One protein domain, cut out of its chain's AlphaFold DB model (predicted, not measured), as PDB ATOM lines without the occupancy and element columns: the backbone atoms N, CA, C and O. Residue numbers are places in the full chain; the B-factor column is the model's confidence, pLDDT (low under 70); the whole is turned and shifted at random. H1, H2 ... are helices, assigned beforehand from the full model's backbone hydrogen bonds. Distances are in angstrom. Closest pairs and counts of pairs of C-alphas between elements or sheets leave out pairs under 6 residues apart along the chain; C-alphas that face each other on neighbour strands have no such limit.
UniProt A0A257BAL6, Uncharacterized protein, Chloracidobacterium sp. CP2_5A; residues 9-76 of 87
ATOM      1  N   GLU A   9      60.911   3.621  82.479       77.31
ATOM      2  CA  GLU A   9      60.368   2.602  81.579       77.31
ATOM      3  C   GLU A   9      60.928   1.202  81.831       77.31
ATOM      4  O   GLU A   9      60.182   0.227  81.738       77.31
ATOM      5  N   GLU A  10      62.222   1.066  82.115       80.31
ATOM      6  CA  GLU A  10      62.848  -0.238  82.353       80.31
ATOM      7  C   GLU A  10      62.273  -0.883  83.616       80.31
ATOM      8  O   GLU A  10      61.809  -2.027  83.588       80.31
ATOM      9  N   LEU A  11      62.138  -0.089  84.679       82.38
ATOM     10  CA  LEU A  11      61.522  -0.540  85.918       82.38
ATOM     11  C   LEU A  11      60.042  -0.922  85.722       82.38
ATOM     12  O   LEU A  11      59.592  -1.948  86.235       82.38
ATOM     13  N   ASN A  12      59.285  -0.152  84.930       84.50
ATOM     14  CA  ASN A  12      57.906  -0.508  84.588       84.50
ATOM     15  C   ASN A  12      57.818  -1.809  83.776       84.50
ATOM     16  O   ASN A  12      56.920  -2.607  84.031       84.50
ATOM     17  N   LYS A  13      58.763  -2.087  82.865       85.81
ATOM     18  CA  LYS A  13      58.813  -3.359  82.116       85.81
ATOM     19  C   LYS A  13      59.016  -4.557  83.045       85.81
ATOM     20  O   LYS A  13      58.406  -5.606  82.840       85.81
ATOM     21  N   VAL A  14      59.848  -4.420  84.077       86.12
ATOM     22  CA  VAL A  14      60.039  -5.477  85.084       86.12
ATOM     23  C   VAL A  14      58.775  -5.668  85.924       86.12
ATOM     24  O   VAL A  14      58.354  -6.807  86.146       86.12
ATOM     25  N   PHE A  15      58.135  -4.576  86.351       83.31
ATOM     26  CA  PHE A  15      56.870  -4.652  87.083       83.31
ATOM     27  C   PHE A  15      55.745  -5.287  86.257       83.31
ATOM     28  O   PHE A  15      54.981  -6.084  86.802       83.31
ATOM     29  N   ASP A  16      55.669  -4.998  84.958       85.69
ATOM     30  CA  ASP A  16      54.672  -5.578  84.057       85.69
ATOM     31  C   ASP A  16      54.855  -7.097  83.908       85.69
ATOM     32  O   ASP A  16      53.918  -7.866  84.121       85.69
ATOM     33  N   ARG A  17      56.099  -7.561  83.720       84.81
ATOM     34  CA  ARG A  17      56.426  -9.001  83.704       84.81
ATOM     35  C   ARG A  17      56.050  -9.700  85.008       84.81
ATOM     36  O   ARG A  17      55.509 -10.806  84.993       84.81
ATOM     37  N   ALA A  18      56.323  -9.068  86.149       83.88
ATOM     38  CA  ALA A  18      55.923  -9.607  87.445       83.88
ATOM     39  C   ALA A  18      54.390  -9.673  87.572       83.88
ATOM     40  O   ALA A  18      53.845 -10.662  88.071       83.88
ATOM     41  N   ALA A  19      53.681  -8.652  87.084       82.31
ATOM     42  CA  ALA A  19      52.225  -8.613  87.084       82.31
ATOM     43  C   ALA A  19      51.613  -9.693  86.178       82.31
ATOM     44  O   ALA A  19      50.626 -10.322  86.580       82.31
ATOM     45  N   GLU A  20      52.203  -9.942  85.009       85.00
ATOM     46  CA  GLU A  20      51.817 -11.017  84.095       85.00
ATOM     47  C   GLU A  20      52.011 -12.387  84.750       85.00
ATOM     48  O   GLU A  20      51.076 -13.191  84.795       85.00
ATOM     49  N   LEU A  21      53.172 -12.628  85.365       82.06
ATOM     50  CA  LEU A  21      53.447 -13.886  86.056       82.06
ATOM     51  C   LEU A  21      52.466 -14.125  87.213       82.06
ATOM     52  O   LEU A  21      51.933 -15.226  87.366       82.06
ATOM     53  N   CYS A  22      52.158 -13.090  88.001       80.06
ATOM     54  CA  CYS A  22      51.127 -13.181  89.033       80.06
ATOM     55  C   CYS A  22      49.740 -13.483  88.444       80.06
ATOM     56  O   CYS A  22      48.996 -14.270  89.029       80.06
ATOM     57  N   ALA A  23      49.383 -12.896  87.298       79.75
ATOM     58  CA  ALA A  23      48.114 -13.171  86.624       79.75
ATOM     59  C   ALA A  23      48.035 -14.603  86.092       79.75
ATOM     60  O   ALA A  23      46.990 -15.243  86.208       79.75
ATOM     61  N   PHE A  24      49.142 -15.119  85.565       81.00
ATOM     62  CA  PHE A  24      49.251 -16.496  85.111       81.00
ATOM     63  C   PHE A  24      49.115 -17.493  86.269       81.00
ATOM     64  O   PHE A  24      48.379 -18.479  86.175       81.00
ATOM     65  N   LEU A  25      49.786 -17.227  87.393       75.62
ATOM     66  CA  LEU A  25      49.675 -18.050  88.598       75.62
ATOM     67  C   LEU A  25      48.252 -18.034  89.170       75.62
ATOM     68  O   LEU A  25      47.756 -19.079  89.593       75.62
ATOM     69  N   ALA A  26      47.589 -16.878  89.119       75.88
ATOM     70  CA  ALA A  26      46.215 -16.659  89.564       75.88
ATOM     71  C   ALA A  26      45.183 -16.763  88.421       75.88
ATOM     72  O   ALA A  26      44.160 -16.070  88.418       75.88
ATOM     73  N   ALA A  27      45.439 -17.620  87.430       80.75
ATOM     74  CA  ALA A  27      44.502 -17.840  86.336       80.75
ATOM     75  C   ALA A  27      43.123 -18.287  86.863       80.75
ATOM     76  O   ALA A  27      43.033 -19.072  87.810       80.75
ATOM     77  N   ALA A  28      42.049 -17.809  86.222       75.06
ATOM     78  CA  ALA A  28      40.667 -17.990  86.689       75.06
ATOM     79  C   ALA A  28      40.317 -19.463  86.967       75.06
ATOM     80  O   ALA A  28      39.853 -19.783  88.057       75.06
ATOM     81  N   HIS A  29      40.704 -20.364  86.060       79.56
ATOM     82  CA  HIS A  29      40.487 -21.806  86.206       79.56
ATOM     83  C   HIS A  29      41.129 -22.415  87.467       79.56
ATOM     84  O   HIS A  29      40.648 -23.421  87.989       79.56
ATOM     85  N   ARG A  30      42.249 -21.855  87.959       83.00
ATOM     86  CA  ARG A  30      42.889 -22.320  89.203       83.00
ATOM     87  C   ARG A  30      42.158 -21.776  90.413       83.00
ATOM     88  O   ARG A  30      41.965 -22.514  91.373       83.00
ATOM     89  N   ILE A  31      41.737 -20.512  90.348       82.00
ATOM     90  CA  ILE A  31      40.948 -19.882  91.406       82.00
ATOM     91  C   ILE A  31      39.658 -20.675  91.628       82.00
ATOM     92  O   ILE A  31      39.375 -21.027  92.764       82.00
ATOM     93  N   GLU A  32      38.937 -21.044  90.570       83.12
ATOM     94  CA  GLU A  32      37.703 -21.836  90.675       83.12
ATOM     95  C   GLU A  32      37.932 -23.187  91.366       83.12
ATOM     96  O   GLU A  32      37.208 -23.538  92.296       83.12
ATOM     97  N   LYS A  33      38.991 -23.916  90.990       85.50
ATOM     98  CA  LYS A  33      39.348 -25.194  91.630       85.50
ATOM     99  C   LYS A  33      39.698 -25.030  93.109       85.50
ATOM    100  O   LYS A  33      39.273 -25.835  93.935       85.50
ATOM    101  N   VAL A  34      40.465 -23.993  93.449       85.12
ATOM    102  CA  VAL A  34      40.839 -23.692  94.839       85.12
ATOM    103  C   VAL A  34      39.602 -23.317  95.655       85.12
ATOM    104  O   VAL A  34      39.429 -23.817  96.760       85.12
ATOM    105  N   VAL A  35      38.717 -22.490  95.103       83.12
ATOM    106  CA  VAL A  35      37.473 -22.053  95.748       83.12
ATOM    107  C   VAL A  35      36.522 -23.238  95.960       83.12
ATOM    108  O   VAL A  35      35.998 -23.388  97.062       83.12
ATOM    109  N   ALA A  36      36.377 -24.134  94.982       84.25
ATOM    110  CA  ALA A  36      35.596 -25.362  95.132       84.25
ATOM    111  C   ALA A  36      36.155 -26.274  96.238       84.25
ATOM    112  O   ALA A  36      35.404 -26.750  97.090       84.25
ATOM    113  N   PHE A  37      37.479 -26.454  96.283       85.75
ATOM    114  CA  PHE A  37      38.134 -27.236  97.333       85.75
ATOM    115  C   PHE A  37      37.937 -26.615  98.722       85.75
ATOM    116  O   PHE A  37      37.663 -27.323  99.690       85.75
ATOM    117  N   ILE A  38      38.035 -25.287  98.827       83.12
ATOM    118  CA  ILE A  38      37.772 -24.557 100.070       83.12
ATOM    119  C   ILE A  38      36.315 -24.769 100.498       83.12
ATOM    120  O   ILE A  38      36.086 -25.125 101.651       83.12
ATOM    121  N   ALA A  39      35.348 -24.616  99.591       81.44
ATOM    122  CA  ALA A  39      33.928 -24.791  99.888       81.44
ATOM    123  C   ALA A  39      33.598 -26.214 100.370       81.44
ATOM    124  O   ALA A  39      32.891 -26.380 101.366       81.44
ATOM    125  N   GLU A  40      34.148 -27.245  99.720       83.50
ATOM    126  CA  GLU A  40      33.974 -28.639 100.146       83.50
ATOM    127  C   GLU A  40      34.563 -28.874 101.543       83.50
ATOM    128  O   GLU A  40      33.914 -29.447 102.424       83.50
ATOM    129  N   ARG A  41      35.784 -28.383 101.778       80.44
ATOM    130  CA  ARG A  41      36.486 -28.582 103.049       80.44
ATOM    131  C   ARG A  41      35.823 -27.827 104.196       80.44
ATOM    132  O   ARG A  41      35.769 -28.367 105.293       80.44
ATOM    133  N   PHE A  42      35.264 -26.648 103.931       77.69
ATOM    134  CA  PHE A  42      34.455 -25.895 104.890       77.69
ATOM    135  C   PHE A  42      33.162 -26.620 105.270       77.69
ATOM    136  O   PHE A  42      32.806 -26.641 106.443       77.69
ATOM    137  N   ARG A  43      32.472 -27.248 104.305       75.25
ATOM    138  CA  ARG A  43      31.264 -28.045 104.590       75.25
ATOM    139  C   ARG A  43      31.576 -29.297 105.413       75.25
ATOM    140  O   ARG A  43      30.768 -29.692 106.245       75.25
ATOM    141  N   LYS A  44      32.730 -29.928 105.177       79.56
ATOM    142  CA  LYS A  44      33.125 -31.189 105.829       79.56
ATOM    143  C   LYS A  44      33.830 -30.998 107.176       79.56
ATOM    144  O   LYS A  44      33.741 -31.854 108.047       79.56
ATOM    145  N   ASN A  45      34.572 -29.909 107.325       68.25
ATOM    146  CA  ASN A  45      35.357 -29.553 108.501       68.25
ATOM    147  C   ASN A  45      35.036 -28.093 108.811       68.25
ATOM    148  O   ASN A  45      35.748 -27.200 108.352       68.25
ATOM    149  N   ALA A  46      33.935 -27.858 109.529       59.22
ATOM    150  CA  ALA A  46      33.546 -26.535 110.001       59.22
ATOM    151  C   ALA A  46      34.628 -25.999 110.955       59.22
ATOM    152  O   ALA A  46      34.566 -26.159 112.169       59.22
ATOM    153  N   LEU A  47      35.691 -25.445 110.377       60.25
ATOM    154  CA  LEU A  47      36.792 -24.825 111.084       60.25
ATOM    155  C   LEU A  47      36.387 -23.382 111.356       60.25
ATOM    156  O   LEU A  47      36.233 -22.589 110.429       60.25
ATOM    157  N   ASP A  48      36.264 -23.056 112.638       59.31
ATOM    158  CA  ASP A  48      35.821 -21.759 113.156       59.31
ATOM    159  C   ASP A  48      36.608 -20.552 112.603       59.31
ATOM    160  O   ASP A  48      36.123 -19.421 112.648       59.31
ATOM    161  N   LYS A  49      37.838 -20.752 112.095       58.50
ATOM    162  CA  LYS A  49      38.706 -19.677 111.582       58.50
ATOM    163  C   LYS A  49      39.597 -20.160 110.439       58.50
ATOM    164  O   LYS A  49      40.587 -20.849 110.672       58.50
ATOM    165  N   SER A  50      39.304 -19.739 109.212       67.81
ATOM    166  CA  SER A  50      40.222 -19.901 108.081       67.81
ATOM    167  C   SER A  50      40.372 -18.591 107.303       67.81
ATOM    168  O   SER A  50      39.497 -17.724 107.332       67.81
ATOM    169  N   PHE A  51      41.522 -18.422 106.650       71.44
ATOM    170  CA  PHE A  51      41.867 -17.214 105.906       71.44
ATOM    171  C   PHE A  51      42.319 -17.594 104.499       71.44
ATOM    172  O   PHE A  51      43.164 -18.472 104.329       71.44
ATOM    173  N   VAL A  52      41.778 -16.906 103.493       74.00
ATOM    174  CA  VAL A  52      42.209 -17.028 102.097       74.00
ATOM    175  C   VAL A  52      43.039 -15.797 101.751       74.00
ATOM    176  O   VAL A  52      42.556 -14.670 101.856       74.00
ATOM    177  N   VAL A  53      44.288 -16.009 101.341       77.62
ATOM    178  CA  VAL A  53      45.211 -14.946 100.925       77.62
ATOM    179  C   VAL A  53      45.491 -15.111  99.436       77.62
ATOM    180  O   VAL A  53      45.871 -16.194  99.001       77.62
ATOM    181  N   ALA A  54      45.301 -14.045  98.655       77.94
ATOM    182  CA  ALA A  54      45.640 -14.028  97.234       77.94
ATOM    183  C   ALA A  54      46.796 -13.060  96.960       77.94
ATOM    184  O   ALA A  54      46.995 -12.088  97.690       77.94
ATOM    185  N   ALA A  55      47.542 -13.331  95.886       77.75
ATOM    186  CA  ALA A  55      48.763 -12.605  95.546       77.75
ATOM    187  C   ALA A  55      48.520 -11.118  95.243       77.75
ATOM    188  O   ALA A  55      49.341 -10.271  95.593       77.75
ATOM    189  N   ARG A  56      47.392 -10.781  94.605       73.25
ATOM    190  CA  ARG A  56      47.034  -9.395  94.279       73.25
ATOM    191  C   ARG A  56      45.573  -9.117  94.572       73.25
ATOM    192  O   ARG A  56      44.726 -10.004  94.649       73.25
ATOM    193  N   CYS A  57      45.253  -7.829  94.642       74.44
ATOM    194  CA  CYS A  57      43.893  -7.381  94.897       74.44
ATOM    195  C   CYS A  57      42.876  -7.874  93.853       74.44
ATOM    196  O   CYS A  57      41.751  -8.214  94.215       74.44
ATOM    197  N   VAL A  58      43.242  -7.874  92.569       77.00
ATOM    198  CA  VAL A  58      42.346  -8.336  91.496       77.00
ATOM    199  C   VAL A  58      41.995  -9.814  91.663       77.00
ATOM    200  O   VAL A  58      40.867 -10.217  91.400       77.00
ATOM    201  N   ASP A  59      42.931 -10.598  92.192       79.38
ATOM    202  CA  ASP A  59      42.746 -12.019  92.454       79.38
ATOM    203  C   ASP A  59      41.883 -12.219  93.712       79.38
ATOM    204  O   ASP A  59      40.968 -13.036  93.693       79.38
ATOM    205  N   CYS A  60      42.050 -11.388  94.755       79.38
ATOM    206  CA  CYS A  60      41.130 -11.363  95.904       79.38
ATOM    207  C   CYS A  60      39.675 -11.100  95.486       79.38
ATOM    208  O   CYS A  60      38.762 -11.729  96.019       79.38
ATOM    209  N   ALA A  61      39.443 -10.172  94.550       79.69
ATOM    210  CA  ALA A  61      38.096  -9.857  94.071       79.69
ATOM    211  C   ALA A  61      37.468 -11.042  93.319       79.69
ATOM    212  O   ALA A  61      36.304 -11.368  93.551       79.69
ATOM    213  N   LYS A  62      38.256 -11.723  92.477       81.12
ATOM    214  CA  LYS A  62      37.831 -12.943  91.773       81.12
ATOM    215  C   LYS A  62      37.527 -14.081  92.744       81.12
ATOM    216  O   LYS A  62      36.457 -14.670  92.650       81.12
ATOM    217  N   CYS A  63      38.416 -14.333  93.710       80.38
ATOM    218  CA  CYS A  63      38.191 -15.327  94.757       80.38
ATOM    219  C   CYS A  63      36.905 -15.032  95.531       80.38
ATOM    220  O   CYS A  63      36.118 -15.941  95.751       80.38
ATOM    221  N   LYS A  64      36.659 -13.769  95.908       80.56
ATOM    222  CA  LYS A  64      35.440 -13.391  96.630       80.56
ATOM    223  C   LYS A  64      34.182 -13.672  95.808       80.56
ATOM    224  O   LYS A  64      33.246 -14.234  96.357       80.56
ATOM    225  N   LYS A  65      34.172 -13.314  94.520       82.44
ATOM    226  CA  LYS A  65      33.020 -13.548  93.639       82.44
ATOM    227  C   LYS A  65      32.718 -15.043  93.489       82.44
ATOM    228  O   LYS A  65      31.591 -15.449  93.720       82.44
ATOM    229  N   ALA A  66      33.737 -15.853  93.203       83.44
ATOM    230  CA  ALA A  66      33.576 -17.302  93.077       83.44
ATOM    231  C   ALA A  66      33.125 -17.967  94.392       83.44
ATOM    232  O   ALA A  66      32.403 -18.958  94.378       83.44
ATOM    233  N   LEU A  67      33.549 -17.431  95.541       80.19
ATOM    234  CA  LEU A  67      33.181 -17.966  96.852       80.19
ATOM    235  C   LEU A  67      31.747 -17.571  97.251       80.19
ATOM    236  O   LEU A  67      31.068 -18.371  97.886       80.19
ATOM    237  N   ASP A  68      31.286 -16.385  96.843       81.81
ATOM    238  CA  ASP A  68      29.911 -15.894  97.034       81.81
ATOM    239  C   ASP A  68      28.875 -16.748  96.278       81.81
ATOM    240  O   ASP A  68      27.785 -16.989  96.783       81.81
ATOM    241  N   GLU A  69      29.236 -17.287  95.107       81.75
ATOM    242  CA  GLU A  69      28.363 -18.193  94.339       81.75
ATOM    243  C   GLU A  69      28.205 -19.581  94.991       81.75
ATOM    244  O   GLU A  69      27.187 -20.247  94.807       81.75
ATOM    245  N   LEU A  70      29.203 -20.040  95.753       79.50
ATOM    246  CA  LEU A  70      29.236 -21.399  96.315       79.50
ATOM    247  C   LEU A  70      28.773 -21.482  97.775       79.50
ATOM    248  O   LEU A  70      28.367 -22.558  98.240       79.50
ATOM    249  N   LEU A  71      28.890 -20.381  98.518       75.69
ATOM    250  CA  LEU A  71      28.654 -20.322  99.957       75.69
ATOM    251  C   LEU A  71      27.662 -19.205 100.293       75.69
ATOM    252  O   LEU A  71      27.715 -18.135  99.693       75.69
ATOM    253  N   PRO A  72      26.781 -19.413 101.287       71.69
ATOM    254  CA  PRO A  72      25.856 -18.379 101.715       71.69
ATOM    255  C   PRO A  72      26.614 -17.128 102.204       71.69
ATOM    256  O   PRO A  72      27.640 -17.239 102.889       71.69
ATOM    257  N   PRO A  73      26.094 -15.919 101.920       68.25
ATOM    258  CA  PRO A  73      26.787 -14.655 102.177       68.25
ATOM    259  C   PRO A  73      27.047 -14.397 103.667       68.25
ATOM    260  O   PRO A  73      27.883 -13.563 104.017       68.25
ATOM    261  N   GLU A  74      26.356 -15.106 104.565       64.62
ATOM    262  CA  GLU A  74      26.560 -14.992 106.010       64.62
ATOM    263  C   GLU A  74      27.967 -15.466 106.434       64.62
ATOM    264  O   GLU A  74      28.558 -14.863 107.328       64.62
ATOM    265  N   TRP A  75      28.551 -16.457 105.742       65.69
ATOM    266  CA  TRP A  75      29.901 -16.973 106.030       65.69
ATOM    267  C   TRP A  75      30.988 -16.056 105.468       65.69
ATOM    268  O   TRP A  75      32.092 -15.962 106.004       65.69
ATOM    269  N   LEU A  76      30.658 -15.315 104.410       65.06
ATOM    270  CA  LEU A  76      31.562 -14.374 103.761       65.06
ATOM    271  C   LEU A  76      31.664 -13.017 104.471       65.06
ATOM    272  O   LEU A  76      32.553 -12.229 104.133       65.06
TER     273      LEU A  76
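Overview. This is residues 9 to 76 of the 87 residues of an uncharacterized protein of Chloracidobacterium sp. CP2_5A (UniProt A0A257BAL6). Two long helices, H1 and H2, follow each other end to end with a wide corner between them, and the first part of H1, residues 9 to 18, sticks out as a free arm. The body is H2 with H3 packed slantwise on it; the link at residues 45 to 56 folds back from the end of H2 to the start of H3, and the short H4 sits near the last part of H3. The printed part has 68 residues with four named helices, in the order H1, H2, H3, H4, and no named strand: the class is all helix. It is loose, with a radius of gyration of the C-alphas of 14.8 A, and spans 48 by 20 by 17 A, the arm adding to the length.

Along the chain. Find C-alpha 9 at (60.368, 2.602, 81.579); from there H1, residues 9 to 25, runs 24.3 A. H2, residues 28 to 44, runs 24.4 A and ends at C-alpha 44, (33.125, -31.189, 105.829). Look next at H3, residues 57 to 70, 20.3 A long, and at H4, residues 73 to 76, 5.0 A long, ending at C-alpha 76, (31.562, -14.374, 103.761).

Arrangement. H1 touches no helix; it is apart from H2, and from H3 only just, at 8.0 A. Look at Val 35 and Leu 67, whose C-alphas, 6.0 A apart, are the closest of H2 and H3: these helices touch, at a steep tilt of 49 degrees, the same way. H3 and H4 are close but not clearly touching; their closest C-alphas, those of Asp 68 and Leu 76, are 7.1 A apart. In H1 and H2 every O i to N i+4 pair is within hydrogen-bond range, in H3 9 of 10, and H4 is too short for such a pair.

Size, cuts and confidence. The C-alphas farthest apart, those of Glu 9 and Lys 44, are 49.7 A apart. The printed part has no cut. The link H2 to H3 is long, with 12 residues; the other two are tight. Mean pLDDT of the printed part is 78.0, and residues 45 to 50 and 73 to 76 are under 70.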